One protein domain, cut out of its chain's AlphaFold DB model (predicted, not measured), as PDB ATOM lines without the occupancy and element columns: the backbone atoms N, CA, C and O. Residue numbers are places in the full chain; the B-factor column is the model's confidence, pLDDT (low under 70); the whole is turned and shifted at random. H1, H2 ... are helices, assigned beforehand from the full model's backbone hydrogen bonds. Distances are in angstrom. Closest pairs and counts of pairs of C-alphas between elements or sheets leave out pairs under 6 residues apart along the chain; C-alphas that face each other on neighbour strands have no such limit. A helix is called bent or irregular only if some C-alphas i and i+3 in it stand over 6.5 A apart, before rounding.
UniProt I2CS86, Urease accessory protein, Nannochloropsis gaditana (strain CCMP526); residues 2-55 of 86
ATOM      1  N   PHE A   2      38.303  15.184 -25.476       76.06
ATOM      2  CA  PHE A   2      36.865  15.472 -25.329       76.06
ATOM      3  C   PHE A   2      36.400  16.737 -26.085       76.06
ATOM      4  O   PHE A   2      35.521  16.642 -26.936       76.06
ATOM      5  N   CYS A   3      37.056  17.889 -25.889       80.19
ATOM      6  CA  CYS A   3      36.647  19.132 -26.561       80.19
ATOM      7  C   CYS A   3      36.811  19.117 -28.082       80.19
ATOM      8  O   CYS A   3      36.023  19.747 -28.780       80.19
ATOM      9  N   TYR A   4      37.777  18.359 -28.610       83.69
ATOM     10  CA  TYR A   4      37.920  18.188 -30.055       83.69
ATOM     11  C   TYR A   4      36.684  17.511 -30.660       83.69
ATOM     12  O   TYR A   4      36.148  17.975 -31.665       83.69
ATOM     13  N   LEU A   5      36.228  16.422 -30.034       86.94
ATOM     14  CA  LEU A   5      35.071  15.662 -30.502       86.94
ATOM     15  C   LEU A   5      33.790  16.492 -30.394       86.94
ATOM     16  O   LEU A   5      33.040  16.567 -31.362       86.94
ATOM     17  N   VAL A   6      33.594  17.193 -29.274       88.19
ATOM     18  CA  VAL A   6      32.428  18.067 -29.070       88.19
ATOM     19  C   VAL A   6      32.394  19.203 -30.094       88.19
ATOM     20  O   VAL A   6      31.361  19.438 -30.716       88.19
ATOM     21  N   LEU A   7      33.521  19.886 -30.321       89.56
ATOM     22  CA  LEU A   7      33.589  20.987 -31.283       89.56
ATOM     23  C   LEU A   7      33.340  20.494 -32.714       89.56
ATOM     24  O   LEU A   7      32.598  21.126 -33.463       89.56
ATOM     25  N   ARG A   8      33.902  19.336 -33.082       90.56
ATOM     26  CA  ARG A   8      33.641  18.688 -34.373       90.56
ATOM     27  C   ARG A   8      32.154  18.387 -34.557       90.56
ATOM     28  O   ARG A   8      31.597  18.684 -35.611       90.56
ATOM     29  N   ASP A   9      31.519  17.797 -33.550       90.88
ATOM     30  CA  ASP A   9      30.119  17.384 -33.630       90.88
ATOM     31  C   ASP A   9      29.185  18.608 -33.689       90.88
ATOM     32  O   ASP A   9      28.232  18.618 -34.470       90.88
ATOM     33  N   LEU A  10      29.520  19.689 -32.974       90.25
ATOM     34  CA  LEU A  10      28.823  20.974 -33.060       90.25
ATOM     35  C   LEU A  10      28.921  21.589 -34.466       90.25
ATOM     36  O   LEU A  10      27.914  22.014 -35.033       90.25
ATOM     37  N   MET A  11      30.115  21.590 -35.067       92.75
ATOM     38  CA  MET A  11      30.326  22.080 -36.436       92.75
ATOM     39  C   MET A  11      29.610  21.211 -37.481       92.75
ATOM     40  O   MET A  11      29.059  21.727 -38.461       92.75
ATOM     41  N   ALA A  12      29.556  19.895 -37.262       90.88
ATOM     42  CA  ALA A  12      28.800  18.964 -38.096       90.88
ATOM     43  C   ALA A  12      27.278  19.193 -37.993       90.88
ATOM     44  O   ALA A  12      26.563  19.087 -38.988       90.88
ATOM     45  N   ALA A  13      26.764  19.543 -36.813       90.56
ATOM     46  CA  ALA A  13      25.364  19.921 -36.643       90.56
ATOM     47  C   ALA A  13      25.058  21.269 -37.320       90.56
ATOM     48  O   ALA A  13      24.084  21.376 -38.064       90.56
ATOM     49  N   ALA A  14      25.924  22.272 -37.144       90.31
ATOM     50  CA  ALA A  14      25.768  23.593 -37.755       90.31
ATOM     51  C   ALA A  14      25.749  23.542 -39.293       90.31
ATOM     52  O   ALA A  14      24.967  24.249 -39.930       90.31
ATOM     53  N   THR A  15      26.563  22.669 -39.892       93.06
ATOM     54  CA  THR A  15      26.546  22.420 -41.344       93.06
ATOM     55  C   THR A  15      25.259  21.744 -41.808       93.06
ATOM     56  O   THR A  15      24.703  22.153 -42.824       93.06
ATOM     57  N   ARG A  16      24.725  20.767 -41.060       90.94
ATOM     58  CA  ARG A  16      23.437  20.116 -41.387       90.94
ATOM     59  C   ARG A  16      22.239  21.057 -41.263       90.94
ATOM     60  O   ARG A  16      21.303  20.933 -42.042       90.94
ATOM     61  N   LEU A  17      22.276  21.999 -40.318       87.69
ATOM     62  CA  LEU A  17      21.259  23.049 -40.184       87.69
ATOM     63  C   LEU A  17      21.400  24.163 -41.239       87.69
ATOM     64  O   LEU A  17      20.576  25.072 -41.272       87.69
ATOM     65  N   GLY A  18      22.438  24.125 -42.083       89.31
ATOM     66  CA  GLY A  18      22.682  25.143 -43.106       89.31
ATOM     67  C   GLY A  18      23.185  26.484 -42.555       89.31
ATOM     68  O   GLY A  18      23.178  27.470 -43.285       89.31
ATOM     69  N   LEU A  19      23.633  26.539 -41.294       89.50
ATOM     70  CA  LEU A  19      24.119  27.772 -40.659       89.50
ATOM     71  C   LEU A  19      25.512  28.173 -41.158       89.50
ATOM     72  O   LEU A  19      25.833  29.355 -41.244       89.50
ATOM     73  N   VAL A  20      26.359  27.186 -41.461       92.44
ATOM     74  CA  VAL A  20      27.747  27.389 -41.895       92.44
ATOM     75  C   VAL A  20      28.082  26.373 -42.986       92.44
ATOM     76  O   VAL A  20      27.685  25.216 -42.901       92.44
ATOM     77  N   GLY A  21      28.828  26.781 -44.017       93.00
ATOM     78  CA  GLY A  21      29.294  25.864 -45.065       93.00
ATOM     79  C   GLY A  21      30.422  24.928 -44.589       93.00
ATOM     80  O   GLY A  21      31.168  25.299 -43.681       93.00
ATOM     81  N   PRO A  22      30.637  23.756 -45.224       90.06
ATOM     82  CA  PRO A  22      31.610  22.753 -44.765       90.06
ATOM     83  C   PRO A  22      33.036  23.295 -44.610       90.06
ATOM     84  O   PRO A  22      33.707  23.039 -43.613       90.06
ATOM     85  N   LEU A  23      33.483  24.112 -45.566       92.25
ATOM     86  CA  LEU A  23      34.815  24.714 -45.532       92.25
ATOM     87  C   LEU A  23      34.958  25.756 -44.411       92.25
ATOM     88  O   LEU A  23      36.000  25.841 -43.761       92.25
ATOM     89  N   ALA A  24      33.910  26.547 -44.173       91.38
ATOM     90  CA  ALA A  24      33.897  27.528 -43.095       91.38
ATOM     91  C   ALA A  24      33.855  26.845 -41.719       91.38
ATOM     92  O   ALA A  24      34.533  27.302 -40.807       91.38
ATOM     93  N   ALA A  25      33.145  25.721 -41.596       91.38
ATOM     94  CA  ALA A  25      33.061  24.934 -40.371       91.38
ATOM     95  C   ALA A  25      34.421  24.343 -39.960       91.38
ATOM     96  O   ALA A  25      34.822  24.474 -38.807       91.38
ATOM     97  N   VAL A  26      35.177  23.779 -40.910       91.81
ATOM     98  CA  VAL A  26      36.535  23.261 -40.647       91.81
ATOM     99  C   VAL A  26      37.489  24.382 -40.234       91.81
ATOM    100  O   VAL A  26      38.253  24.226 -39.283       91.81
ATOM    101  N   ARG A  27      37.424  25.537 -40.908       92.88
ATOM    102  CA  ARG A  27      38.238  26.701 -40.534       92.88
ATOM    103  C   ARG A  27      37.904  27.183 -39.120       92.88
ATOM    104  O   ARG A  27      38.816  27.417 -38.339       92.88
ATOM    105  N   LEU A  28      36.616  27.272 -38.785       90.69
ATOM    106  CA  LEU A  28      36.158  27.681 -37.458       90.69
ATOM    107  C   LEU A  28      36.608  26.693 -36.374       90.69
ATOM    108  O   LEU A  28      37.068  27.118 -35.322       90.69
ATOM    109  N   GLN A  29      36.540  25.386 -36.650       89.62
ATOM    110  CA  GLN A  29      37.008  24.349 -35.732       89.62
ATOM    111  C   GLN A  29      38.499  24.503 -35.402       89.62
ATOM    112  O   GLN A  29      38.878  24.364 -34.243       89.62
ATOM    113  N   MET A  30      39.334  24.814 -36.398       89.19
ATOM    114  CA  MET A  30      40.770  25.030 -36.188       89.19
ATOM    115  C   MET A  30      41.046  26.295 -35.372       89.19
ATOM    116  O   MET A  30      41.897  26.277 -34.490       89.19
ATOM    117  N   THR A  31      40.318  27.383 -35.637       91.06
ATOM    118  CA  THR A  31      40.493  28.645 -34.904       91.06
ATOM    119  C   THR A  31      40.032  28.531 -33.453       91.06
ATOM    120  O   THR A  31      40.746  28.956 -32.552       91.06
ATOM    121  N   LEU A  32      38.874  27.912 -33.215       88.50
ATOM    122  CA  LEU A  32      38.284  27.782 -31.880       88.50
ATOM    123  C   LEU A  32      38.968  26.727 -31.008       88.50
ATOM    124  O   LEU A  32      38.692  26.659 -29.814       88.50
ATOM    125  N   TYR A  33      39.833  25.888 -31.579       84.94
ATOM    126  CA  TYR A  33      40.488  24.821 -30.830       84.94
ATOM    127  C   TYR A  33      41.337  25.363 -29.671       84.94
ATOM    128  O   TYR A  33      41.209  24.880 -28.547       84.94
ATOM    129  N   GLY A  34      42.142  26.400 -29.925       85.44
ATOM    130  CA  GLY A  34      42.980  27.021 -28.894       85.44
ATOM    131  C   GLY A  34      42.155  27.645 -27.767       85.44
ATOM    132  O   GLY A  34      42.455  27.448 -26.590       85.44
ATOM    133  N   ASP A  35      41.061  28.319 -28.120       87.31
ATOM    134  CA  ASP A  35      40.142  28.906 -27.142       87.31
ATOM    135  C   ASP A  35      39.435  27.824 -26.314       87.31
ATOM    136  O   ASP A  35      39.287  27.955 -25.098       87.31
ATOM    137  N   ALA A  36      39.034  26.720 -26.951       84.25
ATOM    138  CA  ALA A  36      38.392  25.599 -26.277       84.25
ATOM    139  C   ALA A  36      39.325  24.928 -25.256       84.25
ATOM    140  O   ALA A  36      38.883  24.592 -24.158       84.25
ATOM    141  N   GLU A  37      40.609  24.754 -25.581       84.38
ATOM    142  CA  GLU A  37      41.598  24.237 -24.626       84.38
ATOM    143  C   GLU A  37      41.832  25.201 -23.460       84.38
ATOM    144  O   GLU A  37      41.877  24.767 -22.308       84.38
ATOM    145  N   ALA A  38      41.903  26.508 -23.729       86.12
ATOM    146  CA  ALA A  38      42.070  27.522 -22.690       86.12
ATOM    147  C   ALA A  38      40.893  27.546 -21.701       86.12
ATOM    148  O   ALA A  38      41.096  27.657 -20.492       86.12
ATOM    149  N   VAL A  39      39.659  27.405 -22.195       83.38
ATOM    150  CA  VAL A  39      38.461  27.319 -21.348       83.38
ATOM    151  C   VAL A  39      38.518  26.088 -20.444       83.38
ATOM    152  O   VAL A  39      38.285  26.206 -19.243       83.38
ATOM    153  N   VAL A  40      38.888  24.922 -20.980       82.31
ATOM    154  CA  VAL A  40      39.046  23.696 -20.175       82.31
ATOM    155  C   VAL A  40      40.128  23.861 -19.117       82.31
ATOM    156  O   VAL A  40      39.918  23.454 -17.978       82.31
ATOM    157  N   GLY A  41      41.261  24.475 -19.469       83.12
ATOM    158  CA  GLY A  41      42.343  24.758 -18.525       83.12
ATOM    159  C   GLY A  41      41.848  25.554 -17.316       83.12
ATOM    160  O   GLY A  41      42.056  25.132 -16.183       83.12
ATOM    161  N   ARG A  42      41.081  26.627 -17.555       82.75
ATOM    162  CA  ARG A  42      40.479  27.445 -16.486       82.75
ATOM    163  C   ARG A  42      39.528  26.647 -15.597       82.75
ATOM    164  O   ARG A  42      39.565  26.792 -14.380       82.75
ATOM    165  N   PHE A  43      38.696  25.794 -16.193       78.88
ATOM    166  CA  PHE A  43      37.781  24.937 -15.436       78.88
ATOM    167  C   PHE A  43      38.529  23.933 -14.547       78.88
ATOM    168  O   PHE A  43      38.159  23.750 -13.389       78.88
ATOM    169  N   LEU A  44      39.605  23.322 -15.050       81.12
ATOM    170  CA  LEU A  44      40.432  22.393 -14.273       81.12
ATOM    171  C   LEU A  44      41.208  23.098 -13.153       81.12
ATOM    172  O   LEU A  44      41.322  22.557 -12.053       81.12
ATOM    173  N   GLU A  45      41.723  24.302 -13.408       81.44
ATOM    174  CA  GLU A  45      42.383  25.134 -12.395       81.44
ATOM    175  C   GLU A  45      41.417  25.532 -11.274       81.44
ATOM    176  O   GLU A  45      41.769  25.454 -10.094       81.44
ATOM    177  N   GLN A  46      40.184  25.898 -11.628       76.44
ATOM    178  CA  GLN A  46      39.142  26.221 -10.661       76.44
ATOM    179  C   GLN A  46      38.780  25.003  -9.797       76.44
ATOM    180  O   GLN A  46      38.774  25.111  -8.571       76.44
ATOM    181  N   GLU A  47      38.573  23.828 -10.403       74.94
ATOM    182  CA  GLU A  47      38.330  22.592  -9.642       74.94
ATOM    183  C   GLU A  47      39.499  22.237  -8.708       74.94
ATOM    184  O   GLU A  47      39.288  21.792  -7.575       74.94
ATOM    185  N   ALA A  48      40.742  22.414  -9.164       77.12
ATOM    186  CA  ALA A  48      41.926  22.146  -8.354       77.12
ATOM    187  C   ALA A  48      42.017  23.097  -7.147       77.12
ATOM    188  O   ALA A  48      42.315  22.650  -6.036       77.12
ATOM    189  N   SER A  49      41.710  24.382  -7.348       74.31
ATOM    190  CA  SER A  49      41.673  25.405  -6.297       74.31
ATOM    191  C   SER A  49      40.612  25.109  -5.230       74.31
ATOM    192  O   SER A  49      40.902  25.138  -4.031       74.31
ATOM    193  N   GLU A  50      39.402  24.731  -5.651       71.19
ATOM    194  CA  GLU A  50      38.287  24.378  -4.759       71.19
ATOM    195  C   GLU A  50      38.580  23.121  -3.921       71.19
ATOM    196  O   GLU A  50      38.266  23.063  -2.726       71.19
ATOM    197  N   ARG A  51      39.236  22.115  -4.517       66.75
ATOM    198  CA  ARG A  51      39.699  20.922  -3.786       66.75
ATOM    199  C   ARG A  51      40.787  21.265  -2.767       66.75
ATOM    200  O   ARG A  51      40.771  20.720  -1.665       66.75
ATOM    201  N   ALA A  52      41.710  22.164  -3.110       65.69
ATOM    202  CA  ALA A  52      42.809  22.569  -2.235       65.69
ATOM    203  C   ALA A  52      42.346  23.402  -1.023       65.69
ATOM    204  O   ALA A  52      42.924  23.289   0.057       65.69
ATOM    205  N   THR A  53      41.279  24.193  -1.163       65.44
ATOM    206  CA  THR A  53      40.693  25.006  -0.075       65.44
ATOM    207  C   THR A  53      39.735  24.229   0.840       65.44
ATOM    208  O   THR A  53      39.171  24.793   1.783       65.44
ATOM    209  N   GLY A  54      39.573  22.916   0.631       58.16
ATOM    210  CA  GLY A  54      38.825  22.035   1.534       58.16
ATOM    211  C   GLY A  54      37.331  22.360   1.634       58.16
ATOM    212  O   GLY A  54      36.730  22.120   2.681       58.16
ATOM    213  N   GLY A  55      36.742  22.946   0.584       56.38
ATOM    214  CA  GLY A  55      35.310  23.264   0.513       56.38
ATOM    215  C   GLY A  55      34.812  24.313   1.519       56.38
ATOM    216  O   GLY A  55      33.607  24.392   1.756       56.38
TER     217      GLY A  55
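This is residues 2 to 55 of the 86 residues of the protein "Urease accessory protein" of Nannochloropsis gaditana (strain CCMP526) (UniProt I2CS86). One long bent helix, H2, makes the length of the model, and a shorter helix, H1, folds back along its first arm, H2a, as a helical hairpin. The far part of the second arm, H2b, sticks out beyond this hairpin, with residues 41 to 55 standing free. The printed part has 54 residues with two named helices, H1 then H2, and no named strand; the class is all helix. It is only just extended, close to loose, with a radius of gyration of the C-alphas of 15.2 A, and it spans 47 by 18 by 14 A.

H2, residues 22 to 52, was assigned as one helix by its hydrogen bonds but is bent: C-alphas 31 and 34 are 6.7 A apart. Its arms, H2a with residues 22 to 31 and H2b with residues 34 to 52, stand at a steep tilt of 43 degrees. H1, residues 2 to 16, touches H2a, and the closest C-alphas are those of Met 11 and Ala 25, 5.6 A apart. The two form a hairpin and run opposite ways at a shallow tilt of 27 degrees. H1 and H2b are close but not clearly touching, the closest C-alphas being those of Cys 3 and Ala 36, 6.7 A apart. Every O i to N i+4 pair is within hydrogen-bond range in H1, H2a and H2b.

H2b measures 27.0 A from first to last C-alpha and ends with C-alpha 52 at (42.809, 22.569, -2.235). H2a measures 14.5 A and begins with C-alpha 22 at (31.610, 22.753, -44.765). H1 measures 21.4 A and begins with C-alpha 2 at (36.865, 15.472, -25.329).

The two C-alphas farthest apart, those of Gly 21 and Gly 54, are 47.7 A apart. Without residues 41 to 55 the body spans 28 by 15 by 11 A. The printed part has no cut, and the link from H1 to H2, 5 residues, is tight. The mean pLDDT of the printed part is 84.2, and residues 51 to 55 are under 70.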